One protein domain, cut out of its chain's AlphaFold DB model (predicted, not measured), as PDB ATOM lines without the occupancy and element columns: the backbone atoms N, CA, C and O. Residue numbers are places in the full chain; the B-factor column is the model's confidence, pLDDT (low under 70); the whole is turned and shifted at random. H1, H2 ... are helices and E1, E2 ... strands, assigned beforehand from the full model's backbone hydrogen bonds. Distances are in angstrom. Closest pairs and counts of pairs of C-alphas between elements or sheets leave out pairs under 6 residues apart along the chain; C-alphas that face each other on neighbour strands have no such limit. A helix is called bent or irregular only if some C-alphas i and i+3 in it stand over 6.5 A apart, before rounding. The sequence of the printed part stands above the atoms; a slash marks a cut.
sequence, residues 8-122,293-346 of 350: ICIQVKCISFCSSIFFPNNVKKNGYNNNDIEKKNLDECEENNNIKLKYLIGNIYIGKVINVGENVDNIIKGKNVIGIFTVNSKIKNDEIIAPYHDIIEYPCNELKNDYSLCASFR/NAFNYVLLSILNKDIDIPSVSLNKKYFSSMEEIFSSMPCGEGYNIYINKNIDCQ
ATOM      1  N   ILE A   8      18.682 -49.113 -24.251       90.06
ATOM      2  CA  ILE A   8      18.029 -49.216 -22.953       90.06
ATOM      3  C   ILE A   8      17.449 -47.868 -22.554       90.06
ATOM      4  O   ILE A   8      17.932 -46.822 -22.987       90.06
ATOM      5  N   CYS A   9      16.408 -47.902 -21.731       92.44
ATOM      6  CA  CYS A   9      15.825 -46.728 -21.108       92.44
ATOM      7  C   CYS A   9      16.193 -46.707 -19.624       92.44
ATOM      8  O   CYS A   9      15.993 -47.696 -18.912       92.44
ATOM      9  N   ILE A  10      16.720 -45.578 -19.170       93.06
ATOM     10  CA  ILE A  10      17.295 -45.385 -17.844       93.06
ATOM     11  C   ILE A  10      16.581 -44.214 -17.191       93.06
ATOM     12  O   ILE A  10      16.603 -43.109 -17.725       93.06
ATOM     13  N   GLN A  11      16.003 -44.434 -16.016       92.94
ATOM     14  CA  GLN A  11      15.521 -43.342 -15.184       92.94
ATOM     15  C   GLN A  11      16.702 -42.750 -14.415       92.94
ATOM     16  O   GLN A  11      17.421 -43.468 -13.711       92.94
ATOM     17  N   VAL A  12      16.942 -41.451 -14.569       91.88
ATOM     18  CA  VAL A  12      18.149 -40.813 -14.039       91.88
ATOM     19  C   VAL A  12      17.995 -40.499 -12.565       91.88
ATOM     20  O   VAL A  12      17.036 -39.850 -12.170       91.88
ATOM     21  N   LYS A  13      18.978 -40.902 -11.760       91.06
ATOM     22  CA  LYS A  13      19.083 -40.572 -10.335       91.06
ATOM     23  C   LYS A  13      19.852 -39.278 -10.122       91.06
ATOM     24  O   LYS A  13      19.393 -38.397  -9.398       91.06
ATOM     25  N   CYS A  14      21.011 -39.152 -10.756       90.44
ATOM     26  CA  CYS A  14      21.811 -37.942 -10.673       90.44
ATOM     27  C   CYS A  14      22.691 -37.731 -11.905       90.44
ATOM     28  O   CYS A  14      23.022 -38.675 -12.622       90.44
ATOM     29  N   ILE A  15      23.082 -36.477 -12.122       90.50
ATOM     30  CA  ILE A  15      23.966 -36.052 -13.210       90.50
ATOM     31  C   ILE A  15      25.050 -35.156 -12.639       90.50
ATOM     32  O   ILE A  15      24.752 -34.206 -11.913       90.50
ATOM     33  N   SER A  16      26.296 -35.422 -13.001       89.31
ATOM     34  CA  SER A  16      27.413 -34.528 -12.727       89.31
ATOM     35  C   SER A  16      27.560 -33.502 -13.837       89.31
ATOM     36  O   SER A  16      27.529 -33.863 -15.005       89.31
ATOM     37  N   PHE A  17      27.781 -32.241 -13.473       79.56
ATOM     38  CA  PHE A  17      28.143 -31.178 -14.407       79.56
ATOM     39  C   PHE A  17      29.524 -30.610 -14.094       79.56
ATOM     40  O   PHE A  17      29.904 -30.481 -12.929       79.56
ATOM     41  N   CYS A  18      30.232 -30.204 -15.153       65.38
ATOM     42  CA  CYS A  18      31.510 -29.483 -15.084       65.38
ATOM     43  C   CYS A  18      32.641 -30.250 -14.377       65.38
ATOM     44  O   CYS A  18      33.549 -29.650 -13.812       65.38
ATOM     45  N   SER A  19      32.613 -31.582 -14.422       65.88
ATOM     46  CA  SER A  19      33.616 -32.438 -13.782       65.88
ATOM     47  C   SER A  19      34.817 -32.773 -14.674       65.88
ATOM     48  O   SER A  19      35.707 -33.515 -14.256       65.88
ATOM     49  N   SER A  20      34.864 -32.237 -15.899       77.56
ATOM     50  CA  SER A  20      36.027 -32.372 -16.782       77.56
ATOM     51  C   SER A  20      37.174 -31.484 -16.305       77.56
ATOM     52  O   SER A  20      37.004 -30.286 -16.091       77.56
ATOM     53  N   ILE A  21      38.361 -32.071 -16.199       75.31
ATOM     54  CA  ILE A  21      39.614 -31.374 -15.884       75.31
ATOM     55  C   ILE A  21      40.361 -30.923 -17.147       75.31
ATOM     56  O   ILE A  21      41.363 -30.218 -17.052       75.31
ATOM     57  N   PHE A  22      39.870 -31.306 -18.330       74.81
ATOM     58  CA  PHE A  22      40.451 -30.974 -19.636       74.81
ATOM     59  C   PHE A  22      39.575 -30.033 -20.476       74.81
ATOM     60  O   PHE A  22      39.884 -29.770 -21.640       74.81
ATOM     61  N   PHE A  23      38.488 -29.510 -19.909       68.06
ATOM     62  CA  PHE A  23      37.606 -28.569 -20.595       68.06
ATOM     63  C   PHE A  23      38.142 -27.121 -20.507       68.06
ATOM     64  O   PHE A  23      38.623 -26.695 -19.452       68.06
ATOM     65  N   PRO A  24      38.079 -26.324 -21.588       57.78
ATOM     66  CA  PRO A  24      38.431 -24.909 -21.539       57.78
ATOM     67  C   PRO A  24      37.378 -24.110 -20.745       57.78
ATOM     68  O   PRO A  24      36.187 -24.208 -21.021       57.78
ATOM     69  N   ASN A  25      37.789 -23.240 -19.818       52.81
ATOM     70  CA  ASN A  25      36.884 -22.369 -19.047       52.81
ATOM     71  C   ASN A  25      36.106 -21.394 -19.949       52.81
ATOM     72  O   ASN A  25      35.095 -20.822 -19.546       52.81
ATOM     73  N   ASN A  26      36.546 -21.232 -21.196       38.00
ATOM     74  CA  ASN A  26      35.879 -20.428 -22.202       38.00
ATOM     75  C   ASN A  26      34.701 -21.177 -22.840       38.00
ATOM     76  O   ASN A  26      34.666 -21.369 -24.055       38.00
ATOM     77  N   VAL A  27      33.647 -21.441 -22.062       37.75
ATOM     78  CA  VAL A  27      32.313 -21.190 -22.617       37.75
ATOM     79  C   VAL A  27      32.221 -19.674 -22.744       37.75
ATOM     80  O   VAL A  27      31.696 -18.981 -21.874       37.75
ATOM     81  N   LYS A  28      32.804 -19.116 -23.815       30.77
ATOM     82  CA  LYS A  28      32.425 -17.773 -24.235       30.77
ATOM     83  C   LYS A  28      30.908 -17.812 -24.327       30.77
ATOM     84  O   LYS A  28      30.356 -18.649 -25.042       30.77
ATOM     85  N   LYS A  29      30.248 -16.922 -23.587       33.44
ATOM     86  CA  LYS A  29      28.911 -16.464 -23.935       33.44
ATOM     87  C   LYS A  29      29.002 -15.992 -25.385       33.44
ATOM     88  O   LYS A  29      29.278 -14.823 -25.636       33.44
ATOM     89  N   ASN A  30      28.774 -16.880 -26.343       27.19
ATOM     90  CA  ASN A  30      28.119 -16.459 -27.558       27.19
ATOM     91  C   ASN A  30      26.724 -16.081 -27.077       27.19
ATOM     92  O   ASN A  30      25.829 -16.918 -26.992       27.19
ATOM     93  N   GLY A  31      26.589 -14.829 -26.633       28.88
ATOM     94  CA  GLY A  31      25.304 -14.175 -26.662       28.88
ATOM     95  C   GLY A  31      24.864 -14.283 -28.107       28.88
ATOM     96  O   GLY A  31      25.401 -13.597 -28.972       28.88
ATOM     97  N   TYR A  32      23.959 -15.217 -28.381       30.62
ATOM     98  CA  TYR A  32      23.098 -15.069 -29.531       30.62
ATOM     99  C   TYR A  32      22.400 -13.734 -29.297       30.62
ATOM    100  O   TYR A  32      21.633 -13.581 -28.346       30.62
ATOM    101  N   ASN A  33      22.781 -12.724 -30.078       27.55
ATOM    102  CA  ASN A  33      22.013 -11.498 -30.148       27.55
ATOM    103  C   ASN A  33      20.600 -11.929 -30.549       27.55
ATOM    104  O   ASN A  33      20.404 -12.452 -31.642       27.55
ATOM    105  N   ASN A  34      19.642 -11.742 -29.641       32.28
ATOM    106  CA  ASN A  34      18.223 -12.092 -29.772       32.28
ATOM    107  C   ASN A  34      17.488 -11.337 -30.901       32.28
ATOM    108  O   ASN A  34      16.266 -11.243 -30.878       32.28
ATOM    109  N   ASN A  35      18.199 -10.786 -31.885       30.86
ATOM    110  CA  ASN A  35      17.626  -9.878 -32.873       30.86
ATOM    111  C   ASN A  35      17.385 -10.513 -34.250       30.86
ATOM    112  O   ASN A  35      16.803  -9.841 -35.091       30.86
ATOM    113  N   ASP A  36      17.750 -11.782 -34.472       32.06
ATOM    114  CA  ASP A  36      17.506 -12.462 -35.760       32.06
ATOM    115  C   ASP A  36      16.428 -13.563 -35.695       32.06
ATOM    116  O   ASP A  36      16.208 -14.279 -36.671       32.06
ATOM    117  N   ILE A  37      15.700 -13.689 -34.577       38.91
ATOM    118  CA  ILE A  37      14.554 -14.610 -34.464       38.91
ATOM    119  C   ILE A  37      13.271 -13.854 -34.817       38.91
ATOM    120  O   ILE A  37      12.382 -13.650 -33.997       38.91
ATOM    121  N   GLU A  38      13.167 -13.433 -36.073       39.78
ATOM    122  CA  GLU A  38      11.863 -13.249 -36.698       39.78
ATOM    123  C   GLU A  38      11.811 -14.057 -37.993       39.78
ATOM    124  O   GLU A  38      12.428 -13.711 -38.998       39.78
ATOM    125  N   LYS A  39      10.963 -15.094 -37.947       37.38
ATOM    126  CA  LYS A  39      10.487 -15.965 -39.035       37.38
ATOM    127  C   LYS A  39      11.343 -17.204 -39.320       37.38
ATOM    128  O   LYS A  39      12.145 -17.203 -40.250       37.38
ATOM    129  N   LYS A  40      10.963 -18.328 -38.695       30.84
ATOM    130  CA  LYS A  40      10.366 -19.491 -39.391       30.84
ATOM    131  C   LYS A  40       9.853 -20.538 -38.391       30.84
ATOM    132  O   LYS A  40      10.590 -21.370 -37.885       30.84
ATOM    133  N   ASN A  41       8.539 -20.515 -38.175       42.75
ATOM    134  CA  ASN A  41       7.815 -21.513 -37.394       42.75
ATOM    135  C   ASN A  41       7.784 -22.873 -38.115       42.75
ATOM    136  O   ASN A  41       7.318 -22.922 -39.254       42.75
ATOM    137  N   LEU A  42       8.200 -23.924 -37.388       34.56
ATOM    138  CA  LEU A  42       7.771 -25.347 -37.391       34.56
ATOM    139  C   LEU A  42       8.914 -26.382 -37.284       34.56
ATOM    140  O   LEU A  42       8.624 -27.506 -36.885       34.56
ATOM    141  N   ASP A  43      10.184 -25.994 -37.464       37.78
ATOM    142  CA  ASP A  43      11.360 -26.883 -37.285       37.78
ATOM    143  C   ASP A  43      12.179 -26.599 -35.993       37.78
ATOM    144  O   ASP A  43      13.119 -27.316 -35.648       37.78
ATOM    145  N   GLU A  44      11.796 -25.584 -35.207       41.19
ATOM    146  CA  GLU A  44      12.587 -25.048 -34.079       41.19
ATOM    147  C   GLU A  44      12.606 -25.924 -32.804       41.19
ATOM    148  O   GLU A  44      13.442 -25.718 -31.918       41.19
ATOM    149  N   CYS A  45      11.724 -26.922 -32.676       43.47
ATOM    150  CA  CYS A  45      11.698 -27.797 -31.493       43.47
ATOM    151  C   CYS A  45      12.800 -28.870 -31.513       43.47
ATOM    152  O   CYS A  45      13.354 -29.195 -30.460       43.47
ATOM    153  N   GLU A  46      13.154 -29.410 -32.684       41.94
ATOM    154  CA  GLU A  46      14.233 -30.402 -32.796       41.94
ATOM    155  C   GLU A  46      15.616 -29.746 -32.715       41.94
ATOM    156  O   GLU A  46      16.503 -30.276 -32.043       41.94
ATOM    157  N   GLU A  47      15.798 -28.556 -33.301       47.06
ATOM    158  CA  GLU A  47      17.056 -27.807 -33.192       47.06
ATOM    159  C   GLU A  47      17.339 -27.352 -31.755       47.06
ATOM    160  O   GLU A  47      18.450 -27.563 -31.259       47.06
ATOM    161  N   ASN A  48      16.342 -26.834 -31.027       48.84
ATOM    162  CA  ASN A  48      16.530 -26.451 -29.624       48.84
ATOM    163  C   ASN A  48      16.832 -27.651 -28.715       48.84
ATOM    164  O   ASN A  48      17.666 -27.546 -27.812       48.84
ATOM    165  N   ASN A  49      16.202 -28.804 -28.950       50.44
ATOM    166  CA  ASN A  49      16.475 -30.017 -28.177       50.44
ATOM    167  C   ASN A  49      17.861 -30.600 -28.493       50.44
ATOM    168  O   ASN A  49      18.570 -31.011 -27.572       50.44
ATOM    169  N   ASN A  50      18.304 -30.546 -29.753       58.12
ATOM    170  CA  ASN A  50      19.658 -30.937 -30.153       58.12
ATOM    171  C   ASN A  50      20.735 -30.013 -29.562       58.12
ATOM    172  O   ASN A  50      21.799 -30.483 -29.156       58.12
ATOM    173  N   ILE A  51      20.471 -28.707 -29.467       59.69
ATOM    174  CA  ILE A  51      21.386 -27.745 -28.834       59.69
ATOM    175  C   ILE A  51      21.478 -27.992 -27.322       59.69
ATOM    176  O   ILE A  51      22.579 -28.013 -26.779       59.69
ATOM    177  N   LYS A  52      20.355 -28.259 -26.646       64.50
ATOM    178  CA  LYS A  52      20.330 -28.598 -25.210       64.50
ATOM    179  C   LYS A  52      21.092 -29.894 -24.906       64.50
ATOM    180  O   LYS A  52      21.893 -29.929 -23.974       64.50
ATOM    181  N   LEU A  53      20.931 -30.926 -25.739       63.69
ATOM    182  CA  LEU A  53      21.682 -32.186 -25.653       63.69
ATOM    183  C   LEU A  53      23.198 -31.988 -25.772       63.69
ATOM    184  O   LEU A  53      23.940 -32.613 -25.016       63.69
ATOM    185  N   LYS A  54      23.672 -31.086 -26.646       69.31
ATOM    186  CA  LYS A  54      25.115 -30.800 -26.790       69.31
ATOM    187  C   LYS A  54      25.775 -30.387 -25.478       69.31
ATOM    188  O   LYS A  54      26.933 -30.726 -25.263       69.31
ATOM    189  N   TYR A  55      25.049 -29.700 -24.599       72.25
ATOM    190  CA  TYR A  55      25.573 -29.281 -23.302       72.25
ATOM    191  C   TYR A  55      25.694 -30.415 -22.282       72.25
ATOM    192  O   TYR A  55      26.449 -30.289 -21.318       72.25
ATOM    193  N   LEU A  56      24.953 -31.507 -22.471       78.12
ATOM    194  CA  LEU A  56      25.044 -32.679 -21.609       78.12
ATOM    195  C   LEU A  56      26.165 -33.622 -22.030       78.12
ATOM    196  O   LEU A  56      26.678 -34.329 -21.172       78.12
ATOM    197  N   ILE A  57      26.580 -33.615 -23.299       80.81
ATOM    198  CA  ILE A  57      27.624 -34.516 -23.802       80.81
ATOM    199  C   ILE A  57      28.900 -34.405 -22.957       80.81
ATOM    200  O   ILE A  57      29.387 -33.316 -22.663       80.81
ATOM    201  N   GLY A  58      29.449 -35.557 -22.571       79.56
ATOM    202  CA  GLY A  58      30.640 -35.651 -21.726       79.56
ATOM    203  C   GLY A  58      30.360 -35.708 -20.225       79.56
ATOM    204  O   GLY A  58      31.235 -36.145 -19.475       79.56
ATOM    205  N   ASN A  59      29.157 -35.333 -19.785       86.56
ATOM    206  CA  ASN A  59      28.754 -35.420 -18.386       86.56
ATOM    207  C   ASN A  59      28.400 -36.858 -17.983       86.56
ATOM    208  O   ASN A  59      27.939 -37.656 -18.802       86.56
ATOM    209  N   ILE A  60      28.615 -37.176 -16.708       90.56
ATOM    210  CA  ILE A  60      28.339 -38.495 -16.129       90.56
ATOM    211  C   ILE A  60      26.931 -38.510 -15.546       90.56
ATOM    212  O   ILE A  60      26.506 -37.533 -14.929       90.56
ATOM    213  N   TYR A  61      26.230 -39.626 -15.708       91.38
ATOM    214  CA  TYR A  61      24.954 -39.876 -15.054       91.38
ATOM    215  C   TYR A  61      24.953 -41.231 -14.348       91.38
ATOM    216  O   TYR A  61      25.607 -42.178 -14.783       91.38
ATOM    217  N   ILE A  62      24.177 -41.320 -13.271       92.44
ATOM    218  CA  ILE A  62      23.816 -42.577 -12.611       92.44
ATOM    219  C   ILE A  62      22.296 -42.700 -12.654       92.44
ATOM    220  O   ILE A  62      21.579 -41.719 -12.443       92.44
ATOM    221  N   GLY A  63      21.790 -43.899 -12.923       91.75
ATOM    222  CA  GLY A  63      20.357 -44.159 -12.998       91.75
ATOM    223  C   GLY A  63      20.003 -45.631 -12.855       91.75
ATOM    224  O   GLY A  63      20.869 -46.469 -12.614       91.75
ATOM    225  N   LYS A  64      18.716 -45.939 -13.008       91.62
ATOM    226  CA  LYS A  64      18.168 -47.296 -12.944       91.62
ATOM    227  C   LYS A  64      17.558 -47.677 -14.284       91.62
ATOM    228  O   LYS A  64      16.782 -46.909 -14.851       91.62
ATOM    229  N   VAL A  65      17.877 -48.863 -14.795       92.25
ATOM    230  CA  VAL A  65      17.304 -49.337 -16.061       92.25
ATOM    231  C   VAL A  65      15.833 -49.681 -15.861       92.25
ATOM    232  O   VAL A  65      15.499 -50.566 -15.073       92.25
ATOM    233  N   ILE A  66      14.945 -49.012 -16.591       92.38
ATOM    234  CA  ILE A  66      13.495 -49.236 -16.510       92.38
ATOM    235  C   ILE A  66      12.974 -50.102 -17.650       92.38
ATOM    236  O   ILE A  66      12.054 -50.883 -17.434       92.38
ATOM    237  N   ASN A  67      13.571 -50.014 -18.842       90.00
ATOM    238  CA  ASN A  67      13.200 -50.807 -20.012       90.00
ATOM    239  C   ASN A  67      14.437 -51.124 -20.857       90.00
ATOM    240  O   ASN A  67      15.409 -50.372 -20.851       90.00
ATOM    241  N   VAL A  68      14.375 -52.215 -21.613       89.75
ATOM    242  CA  VAL A  68      15.440 -52.658 -22.519       89.75
ATOM    243  C   VAL A  68      14.855 -52.942 -23.903       89.75
ATOM    244  O   VAL A  68      13.666 -53.245 -24.019       89.75
ATOM    245  N   GLY A  69      15.661 -52.773 -24.947       84.81
ATOM    246  CA  GLY A  69      15.332 -53.168 -26.314       84.81
ATOM    247  C   GLY A  69      15.338 -54.688 -26.490       84.81
ATOM    248  O   GLY A  69      15.856 -55.416 -25.649       84.81
ATOM    249  N   GLU A  70      14.756 -55.164 -27.589       79.56
ATOM    250  CA  GLU A  70      14.498 -56.596 -27.831       79.56
ATOM    251  C   GLU A  70      15.764 -57.477 -27.863       79.56
ATOM    252  O   GLU A  70      15.693 -58.636 -27.468       79.56
ATOM    253  N   ASN A  71      16.923 -56.929 -28.257       78.44
ATOM    254  CA  ASN A  71      18.205 -57.648 -28.339       78.44
ATOM    255  C   ASN A  71      19.157 -57.334 -27.173       78.44
ATOM    256  O   ASN A  71      20.348 -57.645 -27.242       78.44
ATOM    257  N   VAL A  72      18.662 -56.707 -26.104       77.06
ATOM    258  CA  VAL A  72      19.420 -56.486 -24.871       77.06
ATOM    259  C   VAL A  72      18.962 -57.485 -23.818       77.06
ATOM    260  O   VAL A  72      17.769 -57.734 -23.654       77.06
ATOM    261  N   ASP A  73      19.914 -58.038 -23.073       77.44
ATOM    262  CA  ASP A  73      19.613 -58.976 -21.999       77.44
ATOM    263  C   ASP A  73      18.699 -58.336 -20.937       77.44
ATOM    264  O   ASP A  73      19.041 -57.331 -20.307       77.44
ATOM    265  N   ASN A  74      17.536 -58.951 -20.704       82.31
ATOM    266  CA  ASN A  74      16.572 -58.516 -19.694       82.31
ATOM    267  C   ASN A  74      17.145 -58.533 -18.266       82.31
ATOM    268  O   ASN A  74      16.581 -57.867 -17.398       82.31
ATOM    269  N   ILE A  75      18.260 -59.231 -18.013       84.38
ATOM    270  CA  ILE A  75      18.941 -59.264 -16.708       84.38
ATOM    271  C   ILE A  75      19.323 -57.861 -16.215       84.38
ATOM    272  O   ILE A  75      19.317 -57.614 -15.006       84.38
ATOM    273  N   ILE A  76      19.619 -56.919 -17.120       85.81
ATOM    274  CA  ILE A  76      20.005 -55.559 -16.717       85.81
ATOM    275  C   ILE A  76      18.809 -54.705 -16.267       85.81
ATOM    276  O   ILE A  76      18.985 -53.649 -15.657       85.81
ATOM    277  N   LYS A  77      17.571 -55.141 -16.527       88.94
ATOM    278  CA  LYS A  77      16.373 -54.405 -16.116       88.94
ATOM    279  C   LYS A  77      16.312 -54.304 -14.588       88.94
ATOM    280  O   LYS A  77      16.433 -55.288 -13.868       88.94
ATOM    281  N   GLY A  78      16.098 -53.092 -14.085       87.12
ATOM    282  CA  GLY A  78      16.061 -52.784 -12.657       87.12
ATOM    283  C   GLY A  78      17.432 -52.596 -12.005       87.12
ATOM    284  O   GLY A  78      17.472 -52.247 -10.826       87.12
ATOM    285  N   LYS A  79      18.539 -52.786 -12.734       88.31
ATOM    286  CA  LYS A  79      19.895 -52.561 -12.220       88.31
ATOM    287  C   LYS A  79      20.256 -51.079 -12.197       88.31
ATOM    288  O   LYS A  79      19.771 -50.301 -13.024       88.31
ATOM    289  N   ASN A  80      21.129 -50.712 -11.262       88.75
ATOM    290  CA  ASN A  80      21.769 -49.404 -11.247       88.75
ATOM    291  C   ASN A  80      22.890 -49.388 -12.284       88.75
ATOM    292  O   ASN A  80      23.632 -50.360 -12.437       88.75
ATOM    293  N   VAL A  81      23.001 -48.280 -13.001       89.81
ATOM    294  CA  VAL A  81      23.967 -48.108 -14.080       89.81
ATOM    295  C   VAL A  81      24.612 -46.738 -13.997       89.81
ATOM    296  O   VAL A  81      23.980 -45.762 -13.586       89.81
ATOM    297  N   ILE A  82      25.870 -46.676 -14.413       90.19
ATOM    298  CA  ILE A  82      26.607 -45.436 -14.636       90.19
ATOM    299  C   ILE A  82      26.911 -45.312 -16.126       90.19
ATOM    300  O   ILE A  82      27.253 -46.297 -16.784       90.19
ATOM    301  N   GLY A  83      26.768 -44.107 -16.661       89.44
ATOM    302  CA  GLY A  83      27.018 -43.832 -18.067       89.44
ATOM    303  C   GLY A  83      27.520 -42.418 -18.297       89.44
ATOM    304  O   GLY A  83      27.616 -41.598 -17.380       89.44
ATOM    305  N   ILE A  84      27.855 -42.147 -19.551       87.81
ATOM    306  CA  ILE A  84      28.270 -40.833 -20.029       87.81
ATOM    307  C   ILE A  84      27.366 -40.401 -21.172       87.81
ATOM    308  O   ILE A  84      26.993 -41.213 -22.016       87.81
ATOM    309  N   PHE A  85      26.989 -39.126 -21.205       86.19
ATOM    310  CA  PHE A  85      26.227 -38.596 -22.329       86.19
ATOM    311  C   PHE A  85      27.105 -38.538 -23.584       86.19
ATOM    312  O   PHE A  85      28.178 -37.928 -23.582       86.19
ATOM    313  N   THR A  86      26.617 -39.137 -24.662       83.38
ATOM    314  CA  THR A  86      27.234 -39.160 -25.998       83.38
ATOM    315  C   THR A  86      26.252 -38.603 -27.029       83.38
ATOM    316  O   THR A  86      25.082 -38.364 -26.720       83.38
ATOM    317  N   VAL A  87      26.683 -38.440 -28.282       82.62
ATOM    318  CA  VAL A  87      25.777 -38.065 -29.389       82.62
ATOM    319  C   VAL A  87      24.651 -39.077 -29.627       82.62
ATOM    320  O   VAL A  87      23.635 -38.732 -30.222       82.62
ATOM    321  N   ASN A  88      24.811 -40.316 -29.151       83.44
ATOM    322  CA  ASN A  88      23.815 -41.378 -29.291       83.44
ATOM    323  C   ASN A  88      22.769 -41.364 -28.164       83.44
ATOM    324  O   ASN A  88      21.800 -42.124 -28.214       83.44
ATOM    325  N   SER A  89      22.956 -40.517 -27.148       85.50
ATOM    326  CA  SER A  89      22.022 -40.377 -26.032       85.50
ATOM    327  C   SER A  89      20.801 -39.558 -26.449       85.50
ATOM    328  O   SER A  89      20.928 -38.509 -27.078       85.50
ATOM    329  N   LYS A  90      19.604 -40.005 -26.063       86.75
ATOM    330  CA  LYS A  90      18.354 -39.248 -26.224       86.75
ATOM    331  C   LYS A  90      17.712 -39.021 -24.865       86.75
ATOM    332  O   LYS A  90      17.752 -39.904 -24.015       86.75
ATOM    333  N   ILE A  91      17.104 -37.856 -24.677       85.88
ATOM    334  CA  ILE A  91      16.489 -37.460 -23.406       85.88
ATOM    335  C   ILE A  91      14.985 -37.356 -23.585       85.88
ATOM    336  O   ILE A  91      14.506 -36.830 -24.590       85.88
ATOM    337  N   LYS A  92      14.248 -37.833 -22.585       84.00
ATOM    338  CA  LYS A  92      12.807 -37.643 -22.483       84.00
ATOM    339  C   LYS A  92      12.431 -37.482 -21.014       84.00
ATOM    340  O   LYS A  92      12.552 -38.431 -20.253       84.00
ATOM    341  N   ASN A  93      11.945 -36.305 -20.622       85.31
ATOM    342  CA  ASN A  93      11.632 -35.973 -19.226       85.31
ATOM    343  C   ASN A  93      12.837 -36.188 -18.295       85.31
ATOM    344  O   ASN A  93      13.798 -35.433 -18.392       85.31
ATOM    345  N   ASP A  94      12.795 -37.183 -17.408       86.62
ATOM    346  CA  ASP A  94      13.876 -37.610 -16.514       86.62
ATOM    347  C   ASP A  94      14.513 -38.953 -16.931       86.62
ATOM    348  O   ASP A  94      15.303 -39.541 -16.187       86.62
ATOM    349  N   GLU A  95      14.199 -39.424 -18.139       90.62
ATOM    350  CA  GLU A  95      14.716 -40.653 -18.731       90.62
ATOM    351  C   GLU A  95      15.791 -40.369 -19.792       90.62
ATOM    352  O   GLU A  95      15.715 -39.406 -20.566       90.62
ATOM    353  N   ILE A  96      16.771 -41.268 -19.869       90.50
ATOM    354  CA  ILE A  96      17.774 -41.329 -20.933       90.50
ATOM    355  C   ILE A  96      17.587 -42.627 -21.708       90.50
ATOM    356  O   ILE A  96      17.522 -43.710 -21.127       90.50
ATOM    357  N   ILE A  97      17.576 -42.522 -23.032       90.19
ATOM    358  CA  ILE A  97      17.720 -43.657 -23.934       90.19
ATOM    359  C   ILE A  97      19.156 -43.656 -24.441       90.19
ATOM    360  O   ILE A  97      19.567 -42.720 -25.132       90.19
ATOM    361  N   ALA A  98      19.904 -44.699 -24.106       88.31
ATOM    362  CA  ALA A  98      21.299 -44.864 -24.499       88.31
ATOM    363  C   ALA A  98      21.527 -46.266 -25.085       88.31
ATOM    364  O   ALA A  98      20.766 -47.190 -24.771       88.31
ATOM    365  N   PRO A  99      22.547 -46.457 -25.935       85.88
ATOM    366  CA  PRO A  99      22.953 -47.795 -26.334       85.88
ATOM    367  C   PRO A  99      23.439 -48.594 -25.115       85.88
ATOM    368  O   PRO A  99      24.123 -48.060 -24.243       85.88
ATOM    369  N   TYR A 100      23.113 -49.886 -25.058       82.75
ATOM    370  CA  TYR A 100      23.481 -50.767 -23.939       82.75
ATOM    371  C   TYR A 100      24.990 -50.798 -23.649       82.75
ATOM    372  O   TYR A 100      25.407 -50.978 -22.514       82.75
ATOM    373  N   HIS A 101      25.820 -50.605 -24.669       78.75
ATOM    374  CA  HIS A 101      27.274 -50.658 -24.548       78.75
ATOM    375  C   HIS A 101      27.910 -49.328 -24.085       78.75
ATOM    376  O   HIS A 101      29.131 -49.251 -23.976       78.75
ATOM    377  N   ASP A 102      27.107 -48.290 -23.811       76.81
ATOM    378  CA  ASP A 102      27.552 -46.966 -23.319       76.81
ATOM    379  C   ASP A 102      27.456 -46.865 -21.795       76.81
ATOM    380  O   ASP A 102      27.812 -45.845 -21.200       76.81
ATOM    381  N   ILE A 103      26.926 -47.910 -21.171       84.25
ATOM    382  CA  ILE A 103      26.625 -47.949 -19.753       84.25
ATOM    383  C   ILE A 103      27.298 -49.143 -19.103       84.25
ATOM    384  O   ILE A 103      27.659 -50.124 -19.754       84.25
ATOM    385  N   ILE A 104      27.438 -49.067 -17.789       85.88
ATOM    386  CA  ILE A 104      28.007 -50.151 -17.003       85.88
ATOM    387  C   ILE A 104      27.113 -50.398 -15.808       85.88
ATOM    388  O   ILE A 104      26.713 -49.454 -15.121       85.88
ATOM    389  N   GLU A 105      26.823 -51.673 -15.557       85.31
ATOM    390  CA  GLU A 105      26.178 -52.092 -14.321       85.31
ATOM    391  C   GLU A 105      27.053 -51.714 -13.128       85.31
ATOM    392  O   GLU A 105      28.249 -52.000 -13.063       85.31
ATOM    393  N   TYR A 106      26.423 -51.060 -12.167       75.94
ATOM    394  CA  TYR A 106      27.070 -50.539 -10.986       75.94
ATOM    395  C   TYR A 106      26.356 -51.100  -9.748       75.94
ATOM    396  O   TYR A 106      25.160 -50.866  -9.577       75.94
ATOM    397  N   PRO A 107      27.048 -51.863  -8.880       70.06
ATOM    398  CA  PRO A 107      26.406 -52.643  -7.820       70.06
ATOM    399  C   PRO A 107      26.083 -51.852  -6.541       70.06
ATOM    400  O   PRO A 107      25.595 -52.446  -5.580       70.06
ATOM    401  N   CYS A 108      26.381 -50.550  -6.461       62.72
ATOM    402  CA  CYS A 108      26.226 -49.824  -5.201       62.72
ATOM    403  C   CYS A 108      24.787 -49.338  -4.975       62.72
ATOM    404  O   CYS A 108      24.111 -48.880  -5.897       62.72
ATOM    405  N   ASN A 109      24.360 -49.423  -3.713       54.88
ATOM    406  CA  ASN A 109      23.028 -49.052  -3.232       54.88
ATOM    407  C   ASN A 109      23.072 -47.943  -2.156       54.88
ATOM    408  O   ASN A 109      22.029 -47.562  -1.630       54.88
ATOM    409  N   GLU A 110      24.251 -47.404  -1.815       58.31
ATOM    410  CA  GLU A 110      24.381 -46.322  -0.829       58.31
ATOM    411  C   GLU A 110      24.306 -44.941  -1.505       58.31
ATOM    412  O   GLU A 110      25.276 -44.452  -2.082       58.31
ATOM    413  N   LEU A 111      23.149 -44.276  -1.378       55.91
ATOM    414  CA  LEU A 111      22.822 -42.964  -1.969       55.91
ATOM    415  C   LEU A 111      23.922 -41.892  -1.841       55.91
ATOM    416  O   LEU A 111      24.121 -41.108  -2.768       55.91
ATOM    417  N   LYS A 112      24.644 -41.842  -0.713       59.34
ATOM    418  CA  LYS A 112      25.708 -40.845  -0.489       59.34
ATOM    419  C   LYS A 112      26.959 -41.096  -1.339       59.34
ATOM    420  O   LYS A 112      27.569 -40.123  -1.776       59.34
ATOM    421  N   ASN A 113      27.307 -42.354  -1.605       71.75
ATOM    422  CA  ASN A 113      28.475 -42.699  -2.421       71.75
ATOM    423  C   ASN A 113      28.212 -42.434  -3.906       71.75
ATOM    424  O   ASN A 113      29.122 -42.015  -4.619       71.75
ATOM    425  N   ASP A 114      26.963 -42.572  -4.354       82.56
ATOM    426  CA  ASP A 114      26.585 -42.350  -5.754       82.56
ATOM    427  C   ASP A 114      26.772 -40.899  -6.190       82.56
ATOM    428  O   ASP A 114      27.209 -40.637  -7.307       82.56
ATOM    429  N   TYR A 115      26.477 -39.937  -5.313       87.12
ATOM    430  CA  TYR A 115      26.673 -38.524  -5.627       87.12
ATOM    431  C   TYR A 115      28.165 -38.205  -5.776       87.12
ATOM    432  O   TYR A 115      28.586 -37.728  -6.831       87.12
ATOM    433  N   SER A 116      28.988 -38.541  -4.783       86.50
ATOM    434  CA  SER A 116      30.436 -38.311  -4.856       86.50
ATOM    435  C   SER A 116      31.084 -39.044  -6.034       86.50
ATOM    436  O   SER A 116      31.944 -38.478  -6.716       86.50
ATOM    437  N   LEU A 117      30.633 -40.271  -6.322       88.31
ATOM    438  CA  LEU A 117      31.058 -41.020  -7.499       88.31
ATOM    439  C   LEU A 117      30.699 -40.261  -8.772       88.31
ATOM    440  O   LEU A 117      31.592 -39.929  -9.540       88.31
ATOM    441  N   CYS A 118      29.420 -39.940  -8.977       89.38
ATOM    442  CA  CYS A 118      28.945 -39.257 -10.178       89.38
ATOM    443  C   CYS A 118      29.728 -37.959 -10.426       89.38
ATOM    444  O   CYS A 118      30.202 -37.730 -11.538       89.38
ATOM    445  N   ALA A 119      29.948 -37.157  -9.378       88.06
ATOM    446  CA  ALA A 119      30.722 -35.919  -9.440       88.06
ATOM    447  C   ALA A 119      32.177 -36.110  -9.885       88.06
ATOM    448  O   ALA A 119      32.677 -35.337 -10.700       88.06
ATOM    449  N   SER A 120      32.878 -37.094  -9.328       88.12
ATOM    450  CA  SER A 120      34.328 -37.247  -9.509       88.12
ATOM    451  C   SER A 120      34.713 -38.213 -10.632       88.12
ATOM    452  O   SER A 120      35.839 -38.173 -11.125       88.12
ATOM    453  N   PHE A 121      33.789 -39.067 -11.082       89.19
ATOM    454  CA  PHE A 121      34.084 -40.143 -12.026       89.19
ATOM    455  C   PHE A 121      34.684 -39.624 -13.330       89.19
ATOM    456  O   PHE A 121      35.624 -40.206 -13.869       89.19
ATOM    457  N   ARG A 122      34.175 -38.489 -13.813       87.38
ATOM    458  CA  ARG A 122      34.644 -37.865 -15.046       87.38
ATOM    459  C   ARG A 122      36.134 -37.540 -15.013       87.38
ATOM    460  O   ARG A 122      36.854 -37.870 -15.955       87.38
ATOM    461  N   ASN A 293      38.917 -50.038 -22.642       67.94
ATOM    462  CA  ASN A 293      38.111 -50.361 -21.448       67.94
ATOM    463  C   ASN A 293      38.391 -49.432 -20.236       67.94
ATOM    464  O   ASN A 293      38.230 -49.840 -19.096       67.94
ATOM    465  N   ALA A 294      38.841 -48.196 -20.453       75.56
ATOM    466  CA  ALA A 294      39.229 -47.198 -19.471       75.56
ATOM    467  C   ALA A 294      38.086 -46.800 -18.537       75.56
ATOM    468  O   ALA A 294      38.288 -46.711 -17.330       75.56
ATOM    469  N   PHE A 295      36.882 -46.602 -19.075       78.88
ATOM    470  CA  PHE A 295      35.711 -46.280 -18.261       78.88
ATOM    471  C   PHE A 295      35.383 -47.456 -17.321       78.88
ATOM    472  O   PHE A 295      35.283 -47.265 -16.109       78.88
ATOM    473  N   ASN A 296      35.352 -48.688 -17.851       79.94
ATOM    474  CA  ASN A 296      35.189 -49.912 -17.054       79.94
ATOM    475  C   ASN A 296      36.312 -50.072 -16.028       79.94
ATOM    476  O   ASN A 296      36.050 -50.406 -14.880       79.94
ATOM    477  N   TYR A 297      37.558 -49.820 -16.423       82.19
ATOM    478  CA  TYR A 297      38.722 -49.963 -15.562       82.19
ATOM    479  C   TYR A 297      38.652 -49.018 -14.365       82.19
ATOM    480  O   TYR A 297      38.912 -49.445 -13.243       82.19
ATOM    481  N   VAL A 298      38.289 -47.748 -14.579       84.50
ATOM    482  CA  VAL A 298      38.150 -46.782 -13.483       84.50
ATOM    483  C   VAL A 298      37.028 -47.202 -12.544       84.50
ATOM    484  O   VAL A 298      37.242 -47.211 -11.334       84.50
ATOM    485  N   LEU A 299      35.879 -47.631 -13.074       85.06
ATOM    486  CA  LEU A 299      34.791 -48.131 -12.237       85.06
ATOM    487  C   LEU A 299      35.211 -49.362 -11.428       85.06
ATOM    488  O   LEU A 299      35.022 -49.384 -10.219       85.06
ATOM    489  N   LEU A 300      35.837 -50.351 -12.065       84.75
ATOM    490  CA  LEU A 300      36.332 -51.554 -11.396       84.75
ATOM    491  C   LEU A 300      37.399 -51.228 -10.348       84.75
ATOM    492  O   LEU A 300      37.365 -51.790  -9.261       84.75
ATOM    493  N   SER A 301      38.300 -50.287 -10.632       84.38
ATOM    494  CA  SER A 301      39.309 -49.825  -9.671       84.38
ATOM    495  C   SER A 301      38.663 -49.184  -8.441       84.38
ATOM    496  O   SER A 301      39.151 -49.350  -7.329       84.38
ATOM    497  N   ILE A 302      37.558 -48.456  -8.620       85.31
ATOM    498  CA  ILE A 302      36.792 -47.890  -7.503       85.31
ATOM    499  C   ILE A 302      36.080 -49.003  -6.725       85.31
ATOM    500  O   ILE A 302      36.175 -49.056  -5.501       85.31
ATOM    501  N   LEU A 303      35.413 -49.929  -7.421       82.38
ATOM    502  CA  LEU A 303      34.690 -51.045  -6.801       82.38
ATOM    503  C   LEU A 303      35.621 -51.989  -6.021       82.38
ATOM    504  O   LEU A 303      35.255 -52.458  -4.945       82.38
ATOM    505  N   ASN A 304      36.839 -52.203  -6.516       83.44
ATOM    506  CA  ASN A 304      37.881 -52.985  -5.847       83.44
ATOM    507  C   ASN A 304      38.612 -52.210  -4.742       83.44
ATOM    508  O   ASN A 304      39.470 -52.782  -4.073       83.44
ATOM    509  N   LYS A 305      38.280 -50.927  -4.530       82.31
ATOM    510  CA  LYS A 305      38.961 -50.019  -3.592       82.31
ATOM    511  C   LYS A 305      40.441 -49.795  -3.913       82.31
ATOM    512  O   LYS A 305      41.218 -49.406  -3.047       82.31
ATOM    513  N   ASP A 306      40.832 -49.983  -5.171       80.75
ATOM    514  CA  ASP A 306      42.132 -49.527  -5.642       80.75
ATOM    515  C   ASP A 306      42.158 -47.996  -5.650       80.75
ATOM    516  O   ASP A 306      43.175 -47.390  -5.324       80.75
ATOM    517  N   ILE A 307      41.062 -47.338  -6.035       83.25
ATOM    518  CA  ILE A 307      40.937 -45.876  -6.063       83.25
ATOM    519  C   ILE A 307      39.769 -45.456  -5.176       83.25
ATOM    520  O   ILE A 307      38.620 -45.720  -5.514       83.25
ATOM    521  N   ASP A 308      40.044 -44.730  -4.093       85.25
ATOM    522  CA  ASP A 308      38.960 -44.170  -3.282       85.25
ATOM    523  C   ASP A 308      38.259 -43.021  -4.010       85.25
ATOM    524  O   ASP A 308      38.916 -42.165  -4.623       85.25
ATOM    525  N   ILE A 309      36.935 -42.969  -3.867       85.69
ATOM    526  CA  ILE A 309      36.113 -41.844  -4.311       85.69
ATOM    527  C   ILE A 309      36.508 -40.611  -3.481       85.69
ATOM    528  O   ILE A 309      36.453 -40.683  -2.255       85.69
ATOM    529  N   PRO A 310      36.907 -39.492  -4.108       86.31
ATOM    530  CA  PRO A 310      37.217 -38.259  -3.393       86.31
ATOM    531  C   PRO A 310      36.036 -37.761  -2.547       86.31
ATOM    532  O   PRO A 310      34.894 -37.732  -3.014       86.31
ATOM    533  N   SER A 311      36.315 -37.284  -1.336       86.75
ATOM    534  CA  SER A 311      35.345 -36.638  -0.445       86.75
ATOM    535  C   SER A 311      35.193 -35.148  -0.770       86.75
ATOM    536  O   SER A 311      35.271 -34.292   0.109       86.75
ATOM    537  N   VAL A 312      35.036 -34.837  -2.055       83.19
ATOM    538  CA  VAL A 312      34.952 -33.463  -2.557       83.19
ATOM    539  C   VAL A 312      33.655 -32.787  -2.128       83.19
ATOM    540  O   VAL A 312      32.597 -33.414  -2.056       83.19
ATOM    541  N   SER A 313      33.726 -31.481  -1.886       83.31
ATOM    542  CA  SER A 313      32.548 -30.668  -1.586       83.31
ATOM    543  C   SER A 313      31.590 -30.614  -2.791       83.31
ATOM    544  O   SER A 313      31.987 -30.236  -3.896       83.31
ATOM    545  N   LEU A 314      30.324 -30.999  -2.581       85.94
ATOM    546  CA  LEU A 314      29.319 -31.144  -3.643       85.94
ATOM    547  C   LEU A 314      28.298 -30.006  -3.630       85.94
ATOM    548  O   LEU A 314      27.565 -29.827  -2.655       85.94
ATOM    549  N   ASN A 315      28.159 -29.326  -4.764       86.75
ATOM    550  CA  ASN A 315      27.082 -28.373  -5.003       86.75
ATOM    551  C   ASN A 315      25.864 -29.119  -5.552       86.75
ATOM    552  O   ASN A 315      25.807 -29.472  -6.733       86.75
ATOM    553  N   LYS A 316      24.893 -29.384  -4.677       87.62
ATOM    554  CA  LYS A 316      23.681 -30.138  -5.018       87.62
ATOM    555  C   LYS A 316      22.579 -29.212  -5.525       87.62
ATOM    556  O   LYS A 316      22.222 -28.239  -4.865       87.62
ATOM    557  N   LYS A 317      22.005 -29.562  -6.668       88.62
ATOM    558  CA  LYS A 317      20.774 -28.993  -7.223       88.62
ATOM    559  C   LYS A 317      19.776 -30.122  -7.441       88.62
ATOM    560  O   LYS A 317      20.172 -31.273  -7.582       88.62
ATOM    561  N   TYR A 318      18.492 -29.799  -7.490       88.69
ATOM    562  CA  TYR A 318      17.433 -30.793  -7.657       88.69
ATOM    563  C   TYR A 318      16.603 -30.489  -8.897       88.69
ATOM    564  O   TYR A 318      16.348 -29.318  -9.173       88.69
ATOM    565  N   PHE A 319      16.151 -31.527  -9.593       89.25
ATOM    566  CA  PHE A 319      15.315 -31.412 -10.787       89.25
ATOM    567  C   PHE A 319      14.182 -32.447 -10.771       89.25
ATOM    568  O   PHE A 319      14.339 -33.518 -10.185       89.25
ATOM    569  N   SER A 320      13.051 -32.128 -11.401       87.19
ATOM    570  CA  SER A 320      11.981 -33.097 -11.710       87.19
ATOM    571  C   SER A 320      11.940 -33.463 -13.196       87.19
ATOM    572  O   SER A 320      11.452 -34.531 -13.562       87.19
ATOM    573  N   SER A 321      12.471 -32.588 -14.049       86.00
ATOM    574  CA  SER A 321      12.628 -32.780 -15.489       86.00
ATOM    575  C   SER A 321      14.007 -32.299 -15.944       86.00
ATOM    576  O   SER A 321      14.562 -31.354 -15.381       86.00
ATOM    577  N   MET A 322      14.579 -32.917 -16.981       83.06
ATOM    578  CA  MET A 322      15.874 -32.487 -17.537       83.06
ATOM    579  C   MET A 322      15.847 -31.046 -18.059       83.06
ATOM    580  O   MET A 322      16.881 -30.384 -18.125       83.06
ATOM    581  N   GLU A 323      14.662 -30.530 -18.385       80.31
ATOM    582  CA  GLU A 323      14.463 -29.152 -18.828       80.31
ATOM    583  C   GLU A 323      14.876 -28.118 -17.768       80.31
ATOM    584  O   GLU A 323      15.454 -27.085 -18.111       80.31
ATOM    585  N   GLU A 324      14.682 -28.430 -16.483       81.12
ATOM    586  CA  GLU A 324      15.093 -27.588 -15.348       81.12
ATOM    587  C   GLU A 324      16.618 -27.462 -15.214       81.12
ATOM    588  O   GLU A 324      17.134 -26.491 -14.654       81.12
ATOM    589  N   ILE A 325      17.368 -28.434 -15.736       79.50
ATOM    590  CA  ILE A 325      18.833 -28.403 -15.715       79.50
ATOM    591  C   ILE A 325      19.344 -27.375 -16.729       79.50
ATOM    592  O   ILE A 325      20.255 -26.601 -16.426       79.50
ATOM    593  N   PHE A 326      18.728 -27.311 -17.913       72.69
ATOM    594  CA  PHE A 326      19.148 -26.398 -18.981       72.69
ATOM    595  C   PHE A 326      18.878 -24.928 -18.652       72.69
ATOM    596  O   PHE A 326      19.641 -24.062 -19.068       72.69
ATOM    597  N   SER A 327      17.828 -24.627 -17.885       64.19
ATOM    598  CA  SER A 327      17.524 -23.255 -17.450       64.19
ATOM    599  C   SER A 327      18.425 -22.765 -16.309       64.19
ATOM    600  O   SER A 327      18.486 -21.566 -16.043       64.19
ATOM    601  N   SER A 328      19.144 -23.676 -15.647       58.50
ATOM    602  CA  SER A 328      19.914 -23.411 -14.428       58.50
ATOM    603  C   SER A 328      21.393 -23.786 -14.550       58.50
ATOM    604  O   SER A 328      22.027 -24.107 -13.532       58.50
ATOM    605  N   MET A 329      21.941 -23.759 -15.776       58.94
ATOM    606  CA  MET A 329      23.306 -24.209 -16.060       58.94
ATOM    607  C   MET A 329      24.310 -23.574 -15.087       58.94
ATOM    608  O   MET A 329      24.310 -22.352 -14.903       58.94
ATOM    609  N   PRO A 330      25.161 -24.375 -14.427       53.69
ATOM    610  CA  PRO A 330      26.109 -23.837 -13.477       53.69
ATOM    611  C   PRO A 330      27.224 -23.103 -14.231       53.69
ATOM    612  O   PRO A 330      27.988 -23.703 -14.980       53.69
ATOM    613  N   CYS A 331      27.341 -21.801 -13.986       45.59
ATOM    614  CA  CYS A 331      28.611 -21.094 -14.107       45.59
ATOM    615  C   CYS A 331      29.337 -21.270 -12.775       45.59
ATOM    616  O   CYS A 331      28.940 -20.644 -11.793       45.59
ATOM    617  N   GLY A 332      30.362 -22.114 -12.698       51.28
ATOM    618  CA  GLY A 332      31.162 -22.152 -11.477       51.28
ATOM    619  C   GLY A 332      32.169 -23.282 -11.375       51.28
ATOM    620  O   GLY A 332      31.974 -24.369 -11.916       51.28
ATOM    621  N   GLU A 333      33.229 -22.985 -10.629       53.97
ATOM    622  CA  GLU A 333      34.231 -23.923 -10.132       53.97
ATOM    623  C   GLU A 333      33.590 -24.897  -9.121       53.97
ATOM    624  O   GLU A 333      32.767 -24.494  -8.297       53.97
ATOM    625  N   GLY A 334      33.966 -26.179  -9.174       67.00
ATOM    626  CA  GLY A 334      33.552 -27.201  -8.201       67.00
ATOM    627  C   GLY A 334      32.648 -28.311  -8.752       67.00
ATOM    628  O   GLY A 334      32.220 -28.297  -9.905       67.00
ATOM    629  N   TYR A 335      32.367 -29.307  -7.907       78.88
ATOM    630  CA  TYR A 335      31.615 -30.512  -8.266       78.88
ATOM    631  C   TYR A 335      30.105 -30.285  -8.166       78.88
ATOM    632  O   TYR A 335      29.519 -30.383  -7.087       78.88
ATOM    633  N   ASN A 336      29.466 -29.986  -9.299       84.69
ATOM    634  CA  ASN A 336      28.019 -29.787  -9.373       84.69
ATOM    635  C   ASN A 336      27.297 -31.109  -9.653       84.69
ATOM    636  O   ASN A 336      27.661 -31.837 -10.580       84.69
ATOM    637  N   ILE A 337      26.246 -31.392  -8.883       88.56
ATOM    638  CA  ILE A 337      25.385 -32.561  -9.078       88.56
ATOM    639  C   ILE A 337      23.928 -32.128  -9.111       88.56
ATOM    640  O   ILE A 337      23.452 -31.443  -8.209       88.56
ATOM    641  N   TYR A 338      23.215 -32.602 -10.123       89.12
ATOM    642  CA  TYR A 338      21.767 -32.517 -10.225       89.12
ATOM    643  C   TYR A 338      21.153 -33.834  -9.758       89.12
ATOM    644  O   TYR A 338      21.533 -34.891 -10.255       89.12
ATOM    645  N   ILE A 339      20.228 -33.776  -8.803       91.00
ATOM    646  CA  ILE A 339      19.570 -34.925  -8.169       91.00
ATOM    647  C   ILE A 339      18.101 -34.960  -8.595       91.00
ATOM    648  O   ILE A 339      17.404 -33.946  -8.511       91.00
ATOM    649  N   ASN A 340      17.628 -36.118  -9.054       90.00
ATOM    650  CA  ASN A 340      16.245 -36.288  -9.482       90.00
ATOM    651  C   ASN A 340      15.311 -36.458  -8.274       90.00
ATOM    652  O   ASN A 340      15.381 -37.457  -7.554       90.00
ATOM    653  N   LYS A 341      14.385 -35.512  -8.093       88.19
ATOM    654  CA  LYS A 341      13.381 -35.533  -7.015       88.19
ATOM    655  C   LYS A 341      12.439 -36.731  -7.115       88.19
ATOM    656  O   LYS A 341      11.984 -37.236  -6.094       88.19
ATOM    657  N   ASN A 342      12.166 -37.204  -8.331       83.75
ATOM    658  CA  ASN A 342      11.225 -38.300  -8.571       83.75
ATOM    659  C   ASN A 342      11.733 -39.639  -8.012       83.75
ATOM    660  O   ASN A 342      10.935 -40.548  -7.805       83.75
ATOM    661  N   ILE A 343      13.045 -39.755  -7.770       78.38
ATOM    662  CA  ILE A 343      13.689 -40.951  -7.213       78.38
ATOM    663  C   ILE A 343      14.012 -40.762  -5.726       78.38
ATOM    664  O   ILE A 343      13.754 -41.670  -4.942       78.38
ATOM    665  N   ASP A 344      14.523 -39.593  -5.319       61.69
ATOM    666  CA  ASP A 344      14.915 -39.326  -3.921       61.69
ATOM    667  C   ASP A 344      13.705 -39.417  -2.962       61.69
ATOM    668  O   ASP A 344      13.798 -39.984  -1.877       61.69
ATOM    669  N   CYS A 345      12.518 -38.967  -3.393       46.47
ATOM    670  CA  CYS A 345      11.290 -39.053  -2.589       46.47
ATOM    671  C   CYS A 345      10.701 -40.474  -2.478       46.47
ATOM    672  O   CYS A 345       9.776 -40.687  -1.694       46.47
ATOM    673  N   GLN A 346      11.186 -41.443  -3.261       49.19
ATOM    674  CA  GLN A 346      10.715 -42.830  -3.183       49.19
ATOM    675  C   GLN A 346      11.442 -43.636  -2.096       49.19
ATOM    676  O   GLN A 346      10.886 -44.623  -1.623       49.19
TER     677      GLN A 346
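What this domain is: This is residues 8 to 122 and 293 to 346 of the 350 residues of an uncharacterized protein of Plasmodium gallinaceum (UniProt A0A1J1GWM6). E5, E1, E2, E3 and E6 curl round into a small barrel, left open between E5 and E6, while E8 and E7 extend the same sheet along the far half of the bent E1. H2 packs across E1 and E8, H1 is on the sheet's opposite face, and residues 28 to 48 stick out. The printed part has 169 residues, in order E1 H1 E2 E3 E4 E5 E6 H2 H3 E7 H4 E8 H5: five named helices and eight named strands in one branched sheet, mixed in class. It is compact, with a radius of gyration of the C-alphas of 17.0 A and spans of 56 by 40 by 34 A.

Where its parts are: Find C-alpha 8 at (18.029, -49.216, -22.953); E1, residues 8 to 17, runs 22.4 A from there and bends by 78 degrees at residue 13. E2, residues 60 to 68, is 20.2 A long and bends by 71 degrees at residue 64. The other strands are E3, 80 to 84; E4, 90 to 92; E5, 95 to 99; E6, 103 to 105; E7, 314 to 319; and E8, 335 to 340. H1, residues 44 to 56, measures 19.2 A. H2, residues 111 to 122, measures 18.4 A and is irregular, with C-alphas 119 and 122 7.1 A apart. Look next for H3, 294 to 303, H4, 323 to 326, and H5, 341 to 346, which ends at C-alpha 346 (10.715, -42.830, -3.183).

How they stand to each other: Start at E1: antiparallel E2 lies on one side (N 11 to O 64, 2.8 A), antiparallel E5 (N 10 to O 96, 2.8 A) and E8 (N 15 to O 338, 2.9 A) on the other side. E2 and E3 form a hairpin (N 61 to O 83, 2.9 A), as do E4 and E5 (N 90 to O 97, 2.9 A). E6 is antiparallel to E3 (N 82 to O 104, 3.0 A). E7, H4 and E8 make a strand-helix-strand unit, two parallel strands with a helix between, its crossover right-handed; N 315 and O 335 are 2.9 A apart. H2 runs across the strands at a height over the sheet of 7.0 A; its closest C-alpha pair with E1 is Ser 16 and Ala 119, 4.9 A. H5 is on the same face and stands up from the sheet; H3 and H4 only graze it. O i to N i+4 pairs are all within hydrogen-bond range in H3, 7 of 9 in H1, 5 of 8 in H2 and 1 of 2 in H5; H4 is too short for one.

The domain as a whole: The farthest C-alphas, Lys 39 and Asp 306, are 56.9 A apart. Residues 123 to 292 are not printed, and C-alphas 122 and 293 are 14.5 A apart. The links E1 to H1 and E2 to E3 are long. Mean pLDDT of the printed part is 74.0; residues 23 to 54 are among those under 70.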